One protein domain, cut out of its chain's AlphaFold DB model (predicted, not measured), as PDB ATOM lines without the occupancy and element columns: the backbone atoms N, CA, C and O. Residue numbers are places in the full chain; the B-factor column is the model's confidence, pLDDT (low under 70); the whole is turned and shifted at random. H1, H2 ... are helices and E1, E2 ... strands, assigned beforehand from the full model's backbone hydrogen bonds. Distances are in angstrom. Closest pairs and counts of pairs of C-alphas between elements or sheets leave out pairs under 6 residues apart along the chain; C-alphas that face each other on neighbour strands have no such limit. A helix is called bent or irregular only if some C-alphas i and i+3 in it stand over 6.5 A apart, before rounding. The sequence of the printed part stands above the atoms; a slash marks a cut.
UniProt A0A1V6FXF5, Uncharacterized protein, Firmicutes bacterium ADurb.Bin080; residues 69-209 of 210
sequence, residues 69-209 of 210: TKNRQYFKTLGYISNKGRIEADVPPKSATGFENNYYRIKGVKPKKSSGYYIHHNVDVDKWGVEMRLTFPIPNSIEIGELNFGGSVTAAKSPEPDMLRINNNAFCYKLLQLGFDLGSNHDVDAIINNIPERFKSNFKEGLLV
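AT A GLANCE: This is residues 69 to 209 of the 210 residues of an uncharacterized protein of Firmicutes bacterium ADurb.Bin080 (UniProt A0A1V6FXF5). A strongly twisted sheet of four strands has H3 over its inner strand E3 and H2 over E2 and E1, while H1 meets it with its last residues. H5 packs on H1, off the sheet, with H4 close by, and no named helix is on the sheet's other face. The printed part has 141 residues with five named helices and four named strands, in the order H1 E1 H2 E2 E3 E4 H3 H4 H5. The sheet order is E2 E1 E3 E4, mixed, and the class is mixed, helices and strands. The whole is compact, with a radius of gyration of the C-alphas of 15.3 A and spans of 45 by 33 by 24 A.

IN THESE COORDINATES: H1, residues 69 to 84, begins at C-alpha 69 (326.376, 58.180, 34.708) and is 22.9 A long. E1 is residues 86 to 91, 16.1 A. H2, residues 93 to 107, is 20.8 A long and irregular: C-alphas 94 and 97 are 7.4 A apart. E2 is residues 117 to 119, E3 residues 131 to 137, 20.0 A, and E4 residues 163 to 167. H3 is residues 169 to 177 and H4 residues 188 to 194. H5, residues 197 to 207, is irregular, with C-alphas 198 and 201 7.3 A apart, and ends at C-alpha 207 (323.783, 64.750, 18.003).

HOW THE PARTS SIT: E1 and E3 are antiparallel, with N 88 and O 133 2.8 A apart. E2 and E1 are parallel, with N 118 and O 89 2.9 A apart. E1, H2 and E2 form a strand-helix-strand unit, two parallel neighbour strands with a helix between, its crossover right-handed. E3 and E4 form a hairpin, with N 164 and O 136 2.8 A apart. H1, H2 and H3 on one face of the sheet make two layers. H3's height over the sheet is 9.2 A; H2's is 10.3 A. H2 and H3 touch only at their ends, the closest C-alphas being those of Ile 106 and Gln 177, 6.1 A. H1 touches H5, closest at the C-alphas of Gly 79 and Gly 206, 4.2 A, at a steep tilt of 47 degrees, the same way. H1 and H4 only just touch, with 3 pairs of C-alphas within 8 A, closest at Ser 82 and Val 188, 6.2 A. Every O i to N i+4 pair is within hydrogen-bond range in H3; in H1 11 of 12 are, in H2 9 of 11, in H4 2 of 3 and in H5 5 of 7.

THE WHOLE: The C-alphas farthest apart, those of Asp 124 and Arg 198, are 49.3 A apart. The printed part has no cut. The links E2 to E3 and E3 to E4 are long. Residue 123 alone is under pLDDT 70.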
ATOM      1  N   THR A  69     325.304  58.126  35.719       95.00
ATOM      2  CA  THR A  69     326.376  58.180  34.708       95.00
ATOM      3  C   THR A  69     326.078  57.275  33.512       95.00
ATOM      4  O   THR A  69     326.212  57.702  32.365       95.00
ATOM      5  N   LYS A  70     325.599  56.050  33.758       95.44
ATOM      6  CA  LYS A  70     325.179  55.136  32.686       95.44
ATOM      7  C   LYS A  70     323.978  55.677  31.916       95.44
ATOM      8  O   LYS A  70     323.941  55.545  30.696       95.44
ATOM      9  N   ASN A  71     323.021  56.318  32.590       96.31
ATOM     10  CA  ASN A  71     321.907  56.975  31.903       96.31
ATOM     11  C   ASN A  71     322.381  58.149  31.039       96.31
ATOM     12  O   ASN A  71     321.931  58.271  29.906       96.31
ATOM     13  N   ARG A  72     323.334  58.970  31.502       96.19
ATOM     14  CA  ARG A  72     323.921  60.050  30.687       96.19
ATOM     15  C   ARG A  72     324.518  59.504  29.387       96.19
ATOM     16  O   ARG A  72     324.208  60.021  28.317       96.19
ATOM     17  N   GLN A  73     325.293  58.420  29.461       95.69
ATOM     18  CA  GLN A  73     325.839  57.733  28.279       95.69
ATOM     19  C   GLN A  73     324.745  57.135  27.383       95.69
ATOM     20  O   GLN A  73     324.817  57.252  26.160       95.69
ATOM     21  N   TYR A  74     323.716  56.529  27.979       97.19
ATOM     22  CA  TYR A  74     322.565  55.995  27.250       97.19
ATOM     23  C   TYR A  74     321.848  57.089  26.454       97.19
ATOM     24  O   TYR A  74     321.664  56.955  25.249       97.19
ATOM     25  N   PHE A  75     321.509  58.213  27.087       97.50
ATOM     26  CA  PHE A  75     320.833  59.319  26.411       97.50
ATOM     27  C   PHE A  75     321.727  60.019  25.382       97.50
ATOM     28  O   PHE A  75     321.223  60.398  24.328       97.50
ATOM     29  N   LYS A  76     323.046  60.098  25.610       96.88
ATOM     30  CA  LYS A  76     324.012  60.517  24.578       96.88
ATOM     31  C   LYS A  76     323.992  59.577  23.373       96.88
ATOM     32  O   LYS A  76     323.933  60.030  22.234       96.88
ATOM     33  N   THR A  77     323.952  58.269  23.612       97.25
ATOM     34  CA  THR A  77     323.853  57.262  22.548       97.25
ATOM     35  C   THR A  77     322.534  57.386  21.784       97.25
ATOM     36  O   THR A  77     322.549  57.325  20.557       97.25
ATOM     37  N   LEU A  78     321.411  57.632  22.473       97.94
ATOM     38  CA  LEU A  78     320.119  57.917  21.834       97.94
ATOM     39  C   LEU A  78     320.185  59.146  20.921       97.94
ATOM     40  O   LEU A  78     319.646  59.102  19.818       97.94
ATOM     41  N   GLY A  79     320.874  60.205  21.355       97.50
ATOM     42  CA  GLY A  79     321.141  61.384  20.533       97.50
ATOM     43  C   GLY A  79     321.832  61.014  19.228       97.50
ATOM     44  O   GLY A  79     321.304  61.281  18.150       97.50
ATOM     45  N   TYR A  80     322.949  60.295  19.317       96.88
ATOM     46  CA  TYR A  80     323.703  59.843  18.147       96.88
ATOM     47  C   TYR A  80     322.844  59.033  17.161       96.88
ATOM     48  O   TYR A  80     322.741  59.376  15.978       96.88
ATOM     49  N   ILE A  81     322.146  57.998  17.644       97.50
ATOM     50  CA  ILE A  81     321.331  57.146  16.764       97.50
ATOM     51  C   ILE A  81     320.065  57.841  16.255       97.50
ATOM     52  O   ILE A  81     319.508  57.395  15.259       97.50
ATOM     53  N   SER A  82     319.603  58.929  16.878       97.75
ATOM     54  CA  SER A  82     318.458  59.689  16.354       97.75
ATOM     55  C   SER A  82     318.766  60.387  15.029       97.75
ATOM     56  O   SER A  82     317.862  60.573  14.226       97.75
ATOM     57  N   ASN A  83     320.035  60.712  14.770       94.06
ATOM     58  CA  ASN A  83     320.461  61.355  13.527       94.06
ATOM     59  C   ASN A  83     321.055  60.357  12.516       94.06
ATOM     60  O   ASN A  83     321.026  60.581  11.309       94.06
ATOM     61  N   LYS A  84     321.647  59.263  13.006       95.75
ATOM     62  CA  LYS A  84     322.440  58.329  12.184       95.75
ATOM     63  C   LYS A  84     321.827  56.936  12.053       95.75
ATOM     64  O   LYS A  84     322.300  56.125  11.260       95.75
ATOM     65  N   GLY A  85     320.826  56.632  12.872       97.19
ATOM     66  CA  GLY A  85     320.191  55.330  12.932       97.19
ATOM     67  C   GLY A  85     319.156  55.123  11.837       97.19
ATOM     68  O   GLY A  85     318.538  56.055  11.330       97.19
ATOM     69  N   ARG A  86     318.952  53.855  11.493       97.88
ATOM     70  CA  ARG A  86     317.850  53.387  10.663       97.88
ATOM     71  C   ARG A  86     317.179  52.210  11.348       97.88
ATOM     72  O   ARG A  86     317.827  51.189  11.575       97.88
ATOM     73  N   ILE A  87     315.891  52.343  11.651       98.19
ATOM     74  CA  ILE A  87     315.090  51.255  12.221       98.19
ATOM     75  C   ILE A  87     314.360  50.531  11.096       98.19
ATOM     76  O   ILE A  87     313.681  51.139  10.274       98.19
ATOM     77  N   GLU A  88     314.468  49.215  11.064       97.62
ATOM     78  CA  GLU A  88     313.794  48.372  10.092       97.62
ATOM     79  C   GLU A  88     312.969  47.305  10.795       97.62
ATOM     80  O   GLU A  88     313.360  46.802  11.845       97.62
ATOM     81  N   ALA A  89     311.844  46.933  10.197       97.25
ATOM     82  CA  ALA A  89     311.008  45.826  10.617       97.25
ATOM     83  C   ALA A  89     310.770  44.907   9.419       97.25
ATOM     84  O   ALA A  89     310.152  45.314   8.432       97.25
ATOM     85  N   ASP A  90     311.259  43.676   9.519       95.00
ATOM     86  CA  ASP A  90     310.969  42.608   8.573       95.00
ATOM     87  C   ASP A  90     309.883  41.702   9.160       95.00
ATOM     88  O   ASP A  90     310.053  41.096  10.226       95.00
ATOM     89  N   VAL A  91     308.724  41.682   8.506       95.06
ATOM     90  CA  VAL A  91     307.481  41.156   9.070       95.06
ATOM     91  C   VAL A  91     306.899  40.073   8.164       95.06
ATOM     92  O   VAL A  91     306.574  40.355   7.011       95.06
ATOM     93  N   PRO A  92     306.694  38.837   8.651       93.94
ATOM     94  CA  PRO A  92     306.025  37.817   7.854       93.94
ATOM     95  C   PRO A  92     304.539  38.184   7.652       93.94
ATOM     96  O   PRO A  92     303.932  38.774   8.554       93.94
ATOM     97  N   PRO A  93     303.902  37.800   6.526       92.94
ATOM     98  CA  PRO A  93     302.524  38.181   6.205       92.94
ATOM     99  C   PRO A  93     301.527  37.856   7.322       92.94
ATOM    100  O   PRO A  93     300.683  38.684   7.658       92.94
ATOM    101  N   LYS A  94     301.689  36.695   7.976       92.50
ATOM    102  CA  LYS A  94     300.859  36.254   9.113       92.50
ATOM    103  C   LYS A  94     300.925  37.178  10.338       92.50
ATOM    104  O   LYS A  94     299.997  37.193  11.139       92.50
ATOM    105  N   SER A  95     302.001  37.949  10.488       94.75
ATOM    106  CA  SER A  95     302.215  38.874  11.609       94.75
ATOM    107  C   SER A  95     301.997  40.343  11.237       94.75
ATOM    108  O   SER A  95     302.025  41.189  12.131       94.75
ATOM    109  N   ALA A  96     301.754  40.659   9.959       94.50
ATOM    110  CA  ALA A  96     301.642  42.033   9.465       94.50
ATOM    111  C   ALA A  96     300.555  42.829  10.197       94.50
ATOM    112  O   ALA A  96     300.850  43.869  10.779       94.50
ATOM    113  N   THR A  97     299.334  42.295  10.278       95.75
ATOM    114  CA  THR A  97     298.218  42.956  10.974       95.75
ATOM    115  C   THR A  97     298.531  43.231  12.447       95.75
ATOM    116  O   THR A  97     298.250  44.315  12.953       95.75
ATOM    117  N   GLY A  98     299.140  42.267  13.146       96.81
ATOM    118  CA  GLY A  98     299.514  42.426  14.553       96.81
ATOM    119  C   GLY A  98     300.581  43.504  14.752       96.81
ATOM    120  O   GLY A  98     300.454  44.342  15.646       96.81
ATOM    121  N   PHE A  99     301.595  43.518  13.885       96.88
ATOM    122  CA  PHE A  99     302.634  44.542  13.881       96.88
ATOM    123  C   PHE A  99     302.058  45.935  13.599       96.88
ATOM    124  O   PHE A  99     302.294  46.854  14.380       96.88
ATOM    125  N   GLU A 100     301.257  46.089  12.539       97.38
ATOM    126  CA  GLU A 100     300.631  47.364  12.164       97.38
ATOM    127  C   GLU A 100     299.755  47.930  13.287       97.38
ATOM    128  O   GLU A 100     299.807  49.129  13.556       97.38
ATOM    129  N   ASN A 101     298.978  47.083  13.967       97.81
ATOM    130  CA  ASN A 101     298.136  47.508  15.086       97.81
ATOM    131  C   ASN A 101     298.971  47.968  16.287       97.81
ATOM    132  O   ASN A 101     298.645  48.971  16.922       97.81
ATOM    133  N   ASN A 102     300.057  47.254  16.599       97.62
ATOM    134  CA  ASN A 102     300.958  47.663  17.672       97.62
ATOM    135  C   ASN A 102     301.661  48.985  17.333       97.62
ATOM    136  O   ASN A 102     301.725  49.884  18.168       97.62
ATOM    137  N   TYR A 103     302.120  49.124  16.090       97.50
ATOM    138  CA  TYR A 103     302.722  50.350  15.584       97.50
ATOM    139  C   TYR A 103     301.751  51.532  15.661       97.50
ATOM    140  O   TYR A 103     302.093  52.570  16.222       97.50
ATOM    141  N   TYR A 104     300.511  51.350  15.200       97.44
ATOM    142  CA  TYR A 104     299.454  52.360  15.278       97.44
ATOM    143  C   TYR A 104     299.173  52.798  16.716       97.44
ATOM    144  O   TYR A 104     299.029  53.986  16.977       97.44
ATOM    145  N   ARG A 105     299.157  51.867  17.674       97.62
ATOM    146  CA  ARG A 105     298.980  52.203  19.093       97.62
ATOM    147  C   ARG A 105     300.106  53.084  19.641       97.62
ATOM    148  O   ARG A 105     299.844  53.907  20.508       97.62
ATOM    149  N   ILE A 106     301.338  52.897  19.166       95.69
ATOM    150  CA  ILE A 106     302.503  53.670  19.618       95.69
ATOM    151  C   ILE A 106     302.579  55.021  18.895       95.69
ATOM    152  O   ILE A 106     302.843  56.040  19.523       95.69
ATOM    153  N   LYS A 107     302.363  55.035  17.576       94.69
ATOM    154  CA  LYS A 107     302.651  56.187  16.706       94.69
ATOM    155  C   LYS A 107     301.417  56.970  16.265       94.69
ATOM    156  O   LYS A 107     301.560  58.021  15.656       94.69
ATOM    157  N   GLY A 108     300.213  56.455  16.511       96.31
ATOM    158  CA  GLY A 108     298.951  57.038  16.042       96.31
ATOM    159  C   GLY A 108     298.715  56.909  14.531       96.31
ATOM    160  O   GLY A 108     297.701  57.381  14.025       96.31
ATOM    161  N   VAL A 109     299.631  56.271  13.797       95.44
ATOM    162  CA  VAL A 109     299.575  56.080  12.341       95.44
ATOM    163  C   VAL A 109     300.053  54.679  11.973       95.44
ATOM    164  O   VAL A 109     300.828  54.073  12.707       95.44
ATOM    165  N   LYS A 110     299.592  54.142  10.840       95.50
ATOM    166  CA  LYS A 110     300.103  52.869  10.311       95.50
ATOM    167  C   LYS A 110     301.496  53.050   9.690       95.50
ATOM    168  O   LYS A 110     301.761  54.117   9.130       95.50
ATOM    169  N   PRO A 111     302.367  52.024   9.726       95.38
ATOM    170  CA  PRO A 111     303.675  52.107   9.089       95.38
ATOM    171  C   PRO A 111     303.519  52.187   7.563       95.38
ATOM    172  O   PRO A 111     302.691  51.492   6.967       95.38
ATOM    173  N   LYS A 112     304.325  53.026   6.909       91.75
ATOM    174  CA  LYS A 112     304.355  53.124   5.443       91.75
ATOM    175  C   LYS A 112     305.297  52.062   4.878       91.75
ATOM    176  O   LYS A 112     306.457  51.976   5.282       91.75
ATOM    177  N   LYS A 113     304.816  51.271   3.914       80.81
ATOM    178  CA  LYS A 113     305.678  50.375   3.125       80.81
ATOM    179  C   LYS A 113     306.725  51.239   2.418       80.81
ATOM    180  O   LYS A 113     306.313  52.174   1.747       80.81
ATOM    181  N   SER A 114     308.011  50.906   2.575       75.25
ATOM    182  CA  SER A 114     309.224  51.637   2.127       75.25
ATOM    183  C   SER A 114     309.961  52.476   3.177       75.25
ATOM    184  O   SER A 114     311.129  52.789   2.964       75.25
ATOM    185  N   SER A 115     309.361  52.790   4.326       82.06
ATOM    186  CA  SER A 115     310.036  53.523   5.411       82.06
ATOM    187  C   SER A 115     310.704  52.560   6.392       82.06
ATOM    188  O   SER A 115     310.411  52.601   7.571       82.06
ATOM    189  N   GLY A 116     311.505  51.599   5.926       91.12
ATOM    190  CA  GLY A 116     312.059  50.554   6.802       91.12
ATOM    191  C   GLY A 116     311.054  49.472   7.234       91.12
ATOM    192  O   GLY A 116     311.414  48.583   7.996       91.12
ATOM    193  N   TYR A 117     309.810  49.504   6.750       94.94
ATOM    194  CA  TYR A 117     308.825  48.437   6.948       94.94
ATOM    195  C   TYR A 117     308.750  47.526   5.718       94.94
ATOM    196  O   TYR A 117     308.374  47.982   4.630       94.94
ATOM    197  N   TYR A 118     309.073  46.245   5.902       93.50
ATOM    198  CA  TYR A 118     309.104  45.231   4.850       93.50
ATOM    199  C   TYR A 118     308.223  44.043   5.228       93.50
ATOM    200  O   TYR A 118     308.259  43.562   6.360       93.50
ATOM    201  N   ILE A 119     307.436  43.564   4.264       89.31
ATOM    202  CA  ILE A 119     306.694  42.312   4.408       89.31
ATOM    203  C   ILE A 119     307.476  41.219   3.682       89.31
ATOM    204  O   ILE A 119     307.682  41.307   2.469       89.31
ATOM    205  N   HIS A 120     307.912  40.196   4.417       85.44
ATOM    206  CA  HIS A 120     308.690  39.093   3.862       85.44
ATOM    207  C   HIS A 120     307.793  38.144   3.063       85.44
ATOM    208  O   HIS A 120     307.118  37.292   3.632       85.44
ATOM    209  N   HIS A 121     307.761  38.276   1.739       78.69
ATOM    210  CA  HIS A 121     306.921  37.425   0.887       78.69
ATOM    211  C   HIS A 121     307.598  36.124   0.430       78.69
ATOM    212  O   HIS A 121     306.965  35.347  -0.282       78.69
ATOM    213  N   ASN A 122     308.856  35.872   0.811       77.88
ATOM    214  CA  ASN A 122     309.537  34.650   0.405       77.88
ATOM    215  C   ASN A 122     308.962  33.443   1.161       77.88
ATOM    216  O   ASN A 122     309.147  33.313   2.369       77.88
ATOM    217  N   VAL A 123     308.258  32.579   0.431       67.31
ATOM    218  CA  VAL A 123     307.654  31.341   0.944       67.31
ATOM    219  C   VAL A 123     308.690  30.286   1.332       67.31
ATOM    220  O   VAL A 123     308.385  29.439   2.166       67.31
ATOM    221  N   ASP A 124     309.913  30.369   0.803       74.19
ATOM    222  CA  ASP A 124     310.987  29.409   1.088       74.19
ATOM    223  C   ASP A 124     311.765  29.745   2.372       74.19
ATOM    224  O   ASP A 124     312.573  28.950   2.852       74.19
ATOM    225  N   VAL A 125     311.526  30.927   2.951       73.69
ATOM    226  CA  VAL A 125     312.138  31.364   4.207       73.69
ATOM    227  C   VAL A 125     311.054  31.382   5.275       73.69
ATOM    228  O   VAL A 125     310.265  32.323   5.368       73.69
ATOM    229  N   ASP A 126     311.014  30.339   6.104       74.25
ATOM    230  CA  ASP A 126     310.063  30.243   7.213       74.25
ATOM    231  C   ASP A 126     310.435  31.226   8.334       74.25
ATOM    232  O   ASP A 126     311.021  30.868   9.355       74.25
ATOM    233  N   LYS A 127     310.127  32.513   8.137       80.81
ATOM    234  CA  LYS A 127     310.194  33.512   9.204       80.81
ATOM    235  C   LYS A 127     309.016  33.315  10.153       80.81
ATOM    236  O   LYS A 127     307.853  33.579   9.832       80.81
ATOM    237  N   TRP A 128     309.329  32.893  11.373       83.38
ATOM    238  CA  TRP A 128     308.322  32.592  12.393       83.38
ATOM    239  C   TRP A 128     307.729  33.848  13.045       83.38
ATOM    240  O   TRP A 128     306.609  33.786  13.550       83.38
ATOM    241  N   GLY A 129     308.430  34.988  13.011       91.81
ATOM    242  CA  GLY A 129     308.000  36.216  13.682       91.81
ATOM    243  C   GLY A 129     308.609  37.500  13.121       91.81
ATOM    244  O   GLY A 129     309.384  37.480  12.170       91.81
ATOM    245  N   VAL A 130     308.209  38.622  13.725       95.88
ATOM    246  CA  VAL A 130     308.727  39.964  13.419       95.88
ATOM    247  C   VAL A 130     310.182  40.072  13.859       95.88
ATOM    248  O   VAL A 130     310.507  39.729  14.995       95.88
ATOM    249  N   GLU A 131     311.024  40.634  13.002       96.25
ATOM    250  CA  GLU A 131     312.408  40.978  13.315       96.25
ATOM    251  C   GLU A 131     312.613  42.481  13.125       96.25
ATOM    252  O   GLU A 131     312.444  43.002  12.021       96.25
ATOM    253  N   MET A 132     312.968  43.182  14.199       97.81
ATOM    254  CA  MET A 132     313.312  44.597  14.162       97.81
ATOM    255  C   MET A 132     314.805  44.803  14.360       97.81
ATOM    256  O   MET A 132     315.443  44.177  15.210       97.81
ATOM    257  N   ARG A 133     315.347  45.728  13.579       97.56
ATOM    258  CA  ARG A 133     316.778  45.981  13.467       97.56
ATOM    259  C   ARG A 133     317.011  47.478  13.565       97.56
ATOM    260  O   ARG A 133     316.329  48.232  12.881       97.56
ATOM    261  N   LEU A 134     317.977  47.904  14.364       98.25
ATOM    262  CA  LEU A 134     318.554  49.244  14.265       98.25
ATOM    263  C   LEU A 134     319.932  49.106  13.623       98.25
ATOM    264  O   LEU A 134     320.755  48.361  14.150       98.25
ATOM    265  N   THR A 135     320.193  49.835  12.544       98.12
ATOM    266  CA  THR A 135     321.500  49.889  11.870       98.12
ATOM    267  C   THR A 135     322.025  51.323  11.908       98.12
ATOM    268  O   THR A 135     321.248  52.255  11.716       98.12
ATOM    269  N   PHE A 136     323.311  51.523  12.192       97.25
ATOM    270  CA  PHE A 136     323.933  52.849  12.327       97.25
ATOM    271  C   PHE A 136     325.449  52.769  12.060       97.25
ATOM    272  O   PHE A 136     326.027  51.700  12.259       97.25
ATOM    273  N   PRO A 137     326.104  53.852  11.614       96.38
ATOM    274  CA  PRO A 137     327.542  53.852  11.354       96.38
ATOM    275  C   PRO A 137     328.360  53.656  12.632       96.38
ATOM    276  O   PRO A 137     327.933  54.028  13.730       96.38
ATOM    277  N   ILE A 138     329.549  53.072  12.493       93.31
ATOM    278  CA  ILE A 138     330.555  53.083  13.559       93.31
ATOM    279  C   ILE A 138     330.981  54.548  13.764       93.31
ATOM    280  O   ILE A 138     331.410  55.172  12.795       93.31
ATOM    281  N   PRO A 139     330.849  55.115  14.978       90.19
ATOM    282  CA  PRO A 139     331.279  56.486  15.226       90.19
ATOM    283  C   PRO A 139     332.800  56.599  15.079       90.19
ATOM    284  O   PRO A 139     333.539  55.725  15.534       90.19
ATOM    285  N   ASN A 140     333.269  57.690  14.482       86.06
ATOM    286  CA  ASN A 140     334.701  57.980  14.348       86.06
ATOM    287  C   ASN A 140     335.273  58.603  15.625       86.06
ATOM    288  O   ASN A 140     336.459  58.475  15.922       86.06
ATOM    289  N   SER A 141     334.417  59.313  16.355       79.06
ATOM    290  CA  SER A 141     334.787  60.201  17.459       79.06
ATOM    291  C   SER A 141     334.576  59.597  18.852       79.06
ATOM    292  O   SER A 141     334.910  60.229  19.854       79.06
ATOM    293  N   ILE A 142     334.018  58.385  18.933       76.25
ATOM    294  CA  ILE A 142     333.671  57.707  20.185       76.25
ATOM    295  C   ILE A 142     334.136  56.254  20.124       76.25
ATOM    296  O   ILE A 142     333.860  55.546  19.157       76.25
ATOM    297  N   GLU A 143     334.802  55.777  21.178       78.00
ATOM    298  CA  GLU A 143     335.102  54.352  21.294       78.00
ATOM    299  C   GLU A 143     333.800  53.552  21.388       78.00
ATOM    300  O   GLU A 143     332.902  53.889  22.155       78.00
ATOM    301  N   ILE A 144     333.697  52.434  20.663       72.12
ATOM    302  CA  ILE A 144     332.491  51.583  20.663       72.12
ATOM    303  C   ILE A 144     332.053  51.202  22.093       72.12
ATOM    304  O   ILE A 144     330.859  51.048  22.344       72.12
ATOM    305  N   GLY A 145     332.996  51.089  23.038       72.88
ATOM    306  CA  GLY A 145     332.726  50.799  24.451       72.88
ATOM    307  C   GLY A 145     332.003  51.909  25.225       72.88
ATOM    308  O   GLY A 145     331.453  51.639  26.291       72.88
ATOM    309  N   GLU A 146     331.961  53.134  24.702       84.25
ATOM    310  CA  GLU A 146     331.219  54.254  25.290       84.25
ATOM    311  C   GLU A 146     329.758  54.318  24.819       84.25
ATOM    312  O   GLU A 146     328.942  55.009  25.438       84.25
ATOM    313  N   LEU A 147     329.405  53.589  23.752       91.94
ATOM    314  CA  LEU A 147     328.017  53.460  23.320       91.94
ATOM    315  C   LEU A 147     327.243  52.598  24.317       91.94
ATOM    316  O   LEU A 147     327.622  51.470  24.637       91.94
ATOM    317  N   ASN A 148     326.109  53.112  24.780       95.75
ATOM    318  CA  ASN A 148     325.274  52.448  25.766       95.75
ATOM    319  C   ASN A 148     323.829  52.348  25.268       95.75
ATOM    320  O   ASN A 148     323.154  53.354  25.070       95.75
ATOM    321  N   PHE A 149     323.338  51.119  25.113       95.62
ATOM    322  CA  PHE A 149     321.995  50.822  24.604       95.62
ATOM    323  C   PHE A 149     321.044  50.259  25.675       95.62
ATOM    324  O   PHE A 149     319.919  49.865  25.365       95.62
ATOM    325  N   GLY A 150     321.461  50.232  26.944       93.50
ATOM    326  CA  GLY A 150     320.761  49.532  28.022       93.50
ATOM    327  C   GLY A 150     321.388  48.170  28.347       93.50
ATOM    328  O   GLY A 150     322.088  47.573  27.535       93.50
ATOM    329  N   GLY A 151     321.167  47.676  29.573       86.56
ATOM    330  CA  GLY A 151     321.971  46.597  30.176       86.56
ATOM    331  C   GLY A 151     321.952  45.238  29.466       86.56
ATOM    332  O   GLY A 151     322.820  44.416  29.736       86.56
ATOM    333  N   SER A 152     320.998  44.999  28.567       88.69
ATOM    334  CA  SER A 152     320.829  43.740  27.830       88.69
ATOM    335  C   SER A 152     320.953  43.897  26.312       88.69
ATOM    336  O   SER A 152     320.646  42.964  25.569       88.69
ATOM    337  N   VAL A 153     321.365  45.073  25.832       95.38
ATOM    338  CA  VAL A 153     321.391  45.394  24.404       95.38
ATOM    339  C   VAL A 153     322.832  45.563  23.949       95.38
ATOM    340  O   VAL A 153     323.548  46.441  24.422       95.38
ATOM    341  N   THR A 154     323.247  44.723  23.006       93.38
ATOM    342  CA  THR A 154     324.584  44.751  22.418       93.38
ATOM    343  C   THR A 154     324.502  45.026  20.924       93.38
ATOM    344  O   THR A 154     323.630  44.513  20.220       93.38
ATOM    345  N   ALA A 155     325.423  45.856  20.441       94.75
ATOM    346  CA  ALA A 155     325.624  46.065  19.017       94.75
ATOM    347  C   ALA A 155     326.572  44.996  18.460       94.75
ATOM    348  O   ALA A 155     327.528  44.582  19.115       94.75
ATOM    349  N   ALA A 156     326.314  44.564  17.233       94.94
ATOM    350  CA  ALA A 156     327.163  43.659  16.471       94.94
ATOM    351  C   ALA A 156     327.522  44.297  15.127       94.94
ATOM    352  O   ALA A 156     326.850  45.223  14.676       94.94
ATOM    353  N   LYS A 157     328.548  43.777  14.447       95.12
ATOM    354  CA  LYS A 157     328.858  44.214  13.079       95.12
ATOM    355  C   LYS A 157     327.671  43.942  12.147       95.12
ATOM    356  O   LYS A 157     327.049  42.870  12.199       95.12
ATOM    357  N   SER A 158     327.342  44.930  11.323       95.19
ATOM    358  CA  SER A 158     326.407  44.774  10.213       95.19
ATOM    359  C   SER A 158     327.093  44.051   9.045       95.19
ATOM    360  O   SER A 158     328.318  44.100   8.938       95.19
ATOM    361  N   PRO A 159     326.341  43.369   8.160       92.81
ATOM    362  CA  PRO A 159     326.860  42.952   6.858       92.81
ATOM    363  C   PRO A 159     327.265  44.136   5.967       92.81
ATOM    364  O   PRO A 159     328.097  43.974   5.081       92.81
ATOM    365  N   GLU A 160     326.670  45.311   6.193       93.06
ATOM    366  CA  GLU A 160     327.088  46.558   5.552       93.06
ATOM    367  C   GLU A 160     328.432  47.017   6.150       93.06
ATOM    368  O   GLU A 160     328.539  47.087   7.382       93.06
ATOM    369  N   PRO A 161     329.455  47.311   5.320       93.31
ATOM    370  CA  PRO A 161     330.739  47.822   5.796       93.31
ATOM    371  C   PRO A 161     330.566  49.067   6.668       93.31
ATOM    372  O   PRO A 161     329.694  49.887   6.405       93.31
ATOM    373  N   ASP A 162     331.393  49.184   7.706       94.06
ATOM    374  CA  ASP A 162     331.446  50.339   8.616       94.06
ATOM    375  C   ASP A 162     330.145  50.647   9.382       94.06
ATOM    376  O   ASP A 162     329.991  51.714   9.977       94.06
ATOM    377  N   MET A 163     329.227  49.679   9.442       96.50
ATOM    378  CA  MET A 163     327.967  49.793  10.172       96.50
ATOM    379  C   MET A 163     327.900  48.797  11.335       96.50
ATOM    380  O   MET A 163     328.339  47.642  11.261       96.50
ATOM    381  N   LEU A 164     327.266  49.226  12.418       96.44
ATOM    382  CA  LEU A 164     326.801  48.384  13.509       96.44
ATOM    383  C   LEU A 164     325.305  48.124  13.366       96.44
ATOM    384  O   LEU A 164     324.564  48.891  12.749       96.44
ATOM    385  N   ARG A 165     324.854  47.022  13.959       97.31
ATOM    386  CA  ARG A 165     323.442  46.669  14.058       97.31
ATOM    387  C   ARG A 165     323.078  46.147  15.437       97.31
ATOM    388  O   ARG A 165     323.865  45.460  16.085       97.31
ATOM    389  N   ILE A 166     321.843  46.403  15.840       97.81
ATOM    390  CA  ILE A 166     321.190  45.811  17.006       97.81
ATOM    391  C   ILE A 166     319.967  45.053  16.504       97.81
ATOM    392  O   ILE A 166     319.085  45.640  15.880       97.81
ATOM    393  N   ASN A 167     319.912  43.752  16.788       96.94
ATOM    394  CA  ASN A 167     318.765  42.900  16.484       96.94
ATOM    395  C   ASN A 167     318.008  42.594  17.781       96.94
ATOM    396  O   ASN A 167     318.278  41.603  18.457       96.94
ATOM    397  N   ASN A 168     317.142  43.519  18.193       97.62
ATOM    398  CA  ASN A 168     316.413  43.417  19.454       97.62
ATOM    399  C   ASN A 168     315.067  44.144  19.350       97.62
ATOM    400  O   ASN A 168     315.000  45.376  19.394       97.62
ATOM    401  N   ASN A 169     313.984  43.370  19.248       97.38
ATOM    402  CA  ASN A 169     312.627  43.905  19.117       97.38
ATOM    403  C   ASN A 169     312.230  44.797  20.296       97.38
ATOM    404  O   ASN A 169     311.644  45.855  20.087       97.38
ATOM    405  N   ALA A 170     312.547  44.387  21.527       96.62
ATOM    406  CA  ALA A 170     312.174  45.141  22.722       96.62
ATOM    407  C   ALA A 170     312.840  46.523  22.733       96.62
ATOM    408  O   ALA A 170     312.182  47.526  23.007       96.62
ATOM    409  N   PHE A 171     314.120  46.585  22.360       97.44
ATOM    410  CA  PHE A 171     314.835  47.847  22.220       97.44
ATOM    411  C   PHE A 171     314.232  48.723  21.117       97.44
ATOM    412  O   PHE A 171     313.944  49.890  21.366       97.44
ATOM    413  N   CYS A 172     313.954  48.167  19.933       98.06
ATOM    414  CA  CYS A 172     313.365  48.941  18.836       98.06
ATOM    415  C   CYS A 172     311.976  49.492  19.196       98.06
ATOM    416  O   CYS A 172     311.697  50.657  18.929       98.06
ATOM    417  N   TYR A 173     311.119  48.712  19.864       97.44
ATOM    418  CA  TYR A 173     309.833  49.220  20.358       97.44
ATOM    419  C   TYR A 173     309.998  50.329  21.396       97.44
ATOM    420  O   TYR A 173     309.245  51.302  21.358       97.44
ATOM    421  N   LYS A 174     310.994  50.225  22.284       96.38
ATOM    422  CA  LYS A 174     311.316  51.297  23.232       96.38
ATOM    423  C   LYS A 174     311.731  52.580  22.504       96.38
ATOM    424  O   LYS A 174     311.287  53.657  22.885       96.38
ATOM    425  N   LEU A 175     312.513  52.482  21.427       97.62
ATOM    426  CA  LEU A 175     312.844  53.642  20.590       97.62
ATOM    427  C   LEU A 175     311.588  54.257  19.957       97.62
ATOM    428  O   LEU A 175     311.414  55.472  20.016       97.62
ATOM    429  N   LEU A 176     310.675  53.440  19.417       97.31
ATOM    430  CA  LEU A 176     309.413  53.945  18.856       97.31
ATOM    431  C   LEU A 176     308.578  54.708  19.898       97.31
ATOM    432  O   LEU A 176     308.011  55.753  19.580       97.31
ATOM    433  N   GLN A 177     308.534  54.220  21.143       95.69
ATOM    434  CA  GLN A 177     307.864  54.893  22.267       95.69
ATOM    435  C   GLN A 177     308.525  56.225  22.643       95.69
ATOM    436  O   GLN A 177     307.836  57.140  23.079       95.69
ATOM    437  N   LEU A 178     309.839  56.350  22.443       96.31
ATOM    438  CA  LEU A 178     310.593  57.591  22.650       96.31
ATOM    439  C   LEU A 178     310.470  58.582  21.484       96.31
ATOM    440  O   LEU A 178     311.056  59.659  21.538       96.31
ATOM    441  N   GLY A 179     309.724  58.241  20.432       96.81
ATOM    442  CA  GLY A 179     309.476  59.129  19.299       96.81
ATOM    443  C   GLY A 179     310.213  58.753  18.018       96.81
ATOM    444  O   GLY A 179     309.872  59.305  16.974       96.81
ATOM    445  N   PHE A 180     311.119  57.766  18.037       97.62
ATOM    446  CA  PHE A 180     311.737  57.256  16.807       97.62
ATOM    447  C   PHE A 180     310.672  56.684  15.860       97.62
ATOM    448  O   PHE A 180     309.552  56.354  16.266       97.62
ATOM    449  N   ASP A 181     311.022  56.570  14.586       96.88
ATOM    450  CA  ASP A 181     310.155  56.035  13.533       96.88
ATOM    451  C   ASP A 181     310.866  54.892  12.799       96.88
ATOM    452  O   ASP A 181     312.052  54.648  13.027       96.88
ATOM    453  N   LEU A 182     310.163  54.177  11.926       97.62
ATOM    454  CA  LEU A 182     310.822  53.262  11.000       97.62
ATOM    455  C   LEU A 182     311.535  54.065   9.895       97.62
ATOM    456  O   LEU A 182     311.137  55.169   9.521       97.62
ATOM    457  N   GLY A 183     312.604  53.494   9.348       97.19
ATOM    458  CA  GLY A 183     313.492  54.157   8.400       97.19
ATOM    459  C   GLY A 183     314.540  55.007   9.114       97.19
ATOM    460  O   GLY A 183     314.887  54.726  10.257       97.19
ATOM    461  N   SER A 184     315.079  56.004   8.411       95.12
ATOM    462  CA  SER A 184     316.176  56.874   8.873       95.12
ATOM    463  C   SER A 184     315.755  58.316   9.173       95.12
ATOM    464  O   SER A 184     316.541  59.095   9.692       95.12
ATOM    465  N   ASN A 185     314.528  58.703   8.810       90.94
ATOM    466  CA  ASN A 185     314.059  60.085   8.932       90.94
ATOM    467  C   ASN A 185     313.338  60.267  10.269       90.94
ATOM    468  O   ASN A 185     312.109  60.301  10.322       90.94
ATOM    469  N   HIS A 186     314.103  60.303  11.354       95.69
ATOM    470  CA  HIS A 186     313.568  60.514  12.692       95.69
ATOM    471  C   HIS A 186     313.319  62.006  12.959       95.69
ATOM    472  O   HIS A 186     314.121  62.858  12.583       95.69
ATOM    473  N   ASP A 187     312.217  62.323  13.640       96.31
ATOM    474  CA  ASP A 187     311.946  63.676  14.132       96.31
ATOM    475  C   ASP A 187     312.700  63.886  15.454       96.31
ATOM    476  O   ASP A 187     312.252  63.474  16.528       96.31
ATOM    477  N   VAL A 188     313.895  64.471  15.356       97.12
ATOM    478  CA  VAL A 188     314.800  64.671  16.497       97.12
ATOM    479  C   VAL A 188     314.171  65.572  17.562       97.12
ATOM    480  O   VAL A 188     314.313  65.288  18.751       97.12
ATOM    481  N   ASP A 189     313.435  66.611  17.166       96.31
ATOM    482  CA  ASP A 189     312.790  67.526  18.110       96.31
ATOM    483  C   ASP A 189     311.673  66.815  18.884       96.31
ATOM    484  O   ASP A 189     311.573  66.942  20.112       96.31
ATOM    485  N   ALA A 190     310.877  65.988  18.201       95.19
ATOM    486  CA  ALA A 190     309.887  65.140  18.856       95.19
ATOM    487  C   ALA A 190     310.534  64.128  19.813       95.19
ATOM    488  O   ALA A 190     310.011  63.907  20.908       95.19
ATOM    489  N   ILE A 191     311.681  63.538  19.451       97.56
ATOM    490  CA  ILE A 191     312.417  62.625  20.339       97.56
ATOM    491  C   ILE A 191     312.909  63.369  21.582       97.56
ATOM    492  O   ILE A 191     312.644  62.917  22.694       97.56
ATOM    493  N   ILE A 192     313.557  64.530  21.421       96.38
ATOM    494  CA  ILE A 192     314.065  65.353  22.533       96.38
ATOM    495  C   ILE A 192     312.958  65.666  23.541       96.38
ATOM    496  O   ILE A 192     313.207  65.640  24.746       96.38
ATOM    497  N   ASN A 193     311.734  65.928  23.080       94.12
ATOM    498  CA  ASN A 193     310.600  66.218  23.959       94.12
ATOM    499  C   ASN A 193     310.176  65.035  24.843       94.12
ATOM    500  O   ASN A 193     309.591  65.259  25.902       94.12
ATOM    501  N   ASN A 194     310.517  63.802  24.459       95.12
ATOM    502  CA  ASN A 194     310.306  62.594  25.259       95.12
ATOM    503  C   ASN A 194     311.519  62.223  26.131       95.12
ATOM    504  O   ASN A 194     311.440  61.290  26.933       95.12
ATOM    505  N   ILE A 195     312.642  62.938  26.007       95.94
ATOM    506  CA  ILE A 195     313.819  62.732  26.855       95.94
ATOM    507  C   ILE A 195     313.628  63.465  28.193       95.94
ATOM    508  O   ILE A 195     313.268  64.649  28.198       95.94
ATOM    509  N   PRO A 196     313.918  62.816  29.339       94.44
ATOM    510  CA  PRO A 196     313.971  63.489  30.632       94.44
ATOM    511  C   PRO A 196     314.840  64.747  30.573       94.44
ATOM    512  O   PRO A 196     315.978  64.690  30.115       94.44
ATOM    513  N   GLU A 197     314.341  65.877  31.077       90.00
ATOM    514  CA  GLU A 197     315.031  67.178  30.964       90.00
ATOM    515  C   GLU A 197     316.482  67.125  31.441       90.00
ATOM    516  O   GLU A 197     317.369  67.648  30.773       90.00
ATOM    517  N   ARG A 198     316.738  66.417  32.550       92.38
ATOM    518  CA  ARG A 198     318.085  66.252  33.118       92.38
ATOM    519  C   ARG A 198     319.082  65.553  32.183       92.38
ATOM    520  O   ARG A 198     320.280  65.652  32.419       92.38
ATOM    521  N   PHE A 199     318.607  64.868  31.142       96.31
ATOM    522  CA  PHE A 199     319.425  64.175  30.145       96.31
ATOM    523  C   PHE A 199     319.329  64.786  28.740       96.31
ATOM    524  O   PHE A 199     319.988  64.297  27.821       96.31
ATOM    525  N   LYS A 200     318.564  65.871  28.543       96.38
ATOM    526  CA  LYS A 200     318.457  66.536  27.232       96.38
ATOM    527  C   LYS A 200     319.791  67.096  26.747       96.38
ATOM    528  O   LYS A 200     320.056  67.044  25.551       96.38
ATOM    529  N   SER A 201     320.640  67.613  27.639       97.00
ATOM    530  CA  SER A 201     321.986  68.068  27.261       97.00
ATOM    531  C   SER A 201     322.842  66.911  26.746       97.00
ATOM    532  O   SER A 201     323.433  67.031  25.682       97.00
ATOM    533  N   ASN A 202     322.822  65.760  27.426       97.00
ATOM    534  CA  ASN A 202     323.557  64.574  26.988       97.00
ATOM    535  C   ASN A 202     323.037  64.041  25.653       97.00
ATOM    536  O   ASN A 202     323.831  63.708  24.781       97.00
ATOM    537  N   PHE A 203     321.719  64.027  25.448       97.69
ATOM    538  CA  PHE A 203     321.148  63.713  24.141       97.69
ATOM    539  C   PHE A 203     321.666  64.666  23.053       97.69
ATOM    540  O   PHE A 203     322.110  64.212  22.002       97.69
ATOM    541  N   LYS A 204     321.686  65.980  23.314       97.31
ATOM    542  CA  LYS A 204     322.215  66.979  22.371       97.31
ATOM    543  C   LYS A 204     323.705  66.796  22.084       97.31
ATOM    544  O   LYS A 204     324.100  66.931  20.935       97.31
ATOM    545  N   GLU A 205     324.517  66.441  23.079       95.62
ATOM    546  CA  GLU A 205     325.928  66.074  22.864       95.62
ATOM    547  C   GLU A 205     326.053  64.895  21.890       95.62
ATOM    548  O   GLU A 205     326.936  64.889  21.041       95.62
ATOM    549  N   GLY A 206     325.144  63.920  21.977       95.62
ATOM    550  CA  GLY A 206     325.071  62.789  21.056       95.62
ATOM    551  C   GLY A 206     324.825  63.182  19.601       95.62
ATOM    552  O   GLY A 206     325.356  62.545  18.698       95.62
ATOM    553  N   LEU A 207     324.057  64.250  19.358       95.75
ATOM    554  CA  LEU A 207     323.783  64.750  18.003       95.75
ATOM    555  C   LEU A 207     325.035  65.290  17.299       95.75
ATOM    556  O   LEU A 207     325.055  65.348  16.071       95.75
ATOM    557  N   LEU A 208     326.045  65.695  18.073       93.75
ATOM    558  CA  LEU A 208     327.297  66.278  17.587       93.75
ATOM    559  C   LEU A 208     328.383  65.226  17.316       93.75
ATOM    560  O   LEU A 208     329.489  65.583  16.927       93.75
ATOM    561  N   VAL A 209     328.091  63.948  17.563       90.31
ATOM    562  CA  VAL A 209     329.031  62.844  17.357       90.31
ATOM    563  C   VAL A 209     329.158  62.539  15.865       90.31
ATOM    564  O   VAL A 209     328.156  62.304  15.180       90.31
TER     565      VAL A 209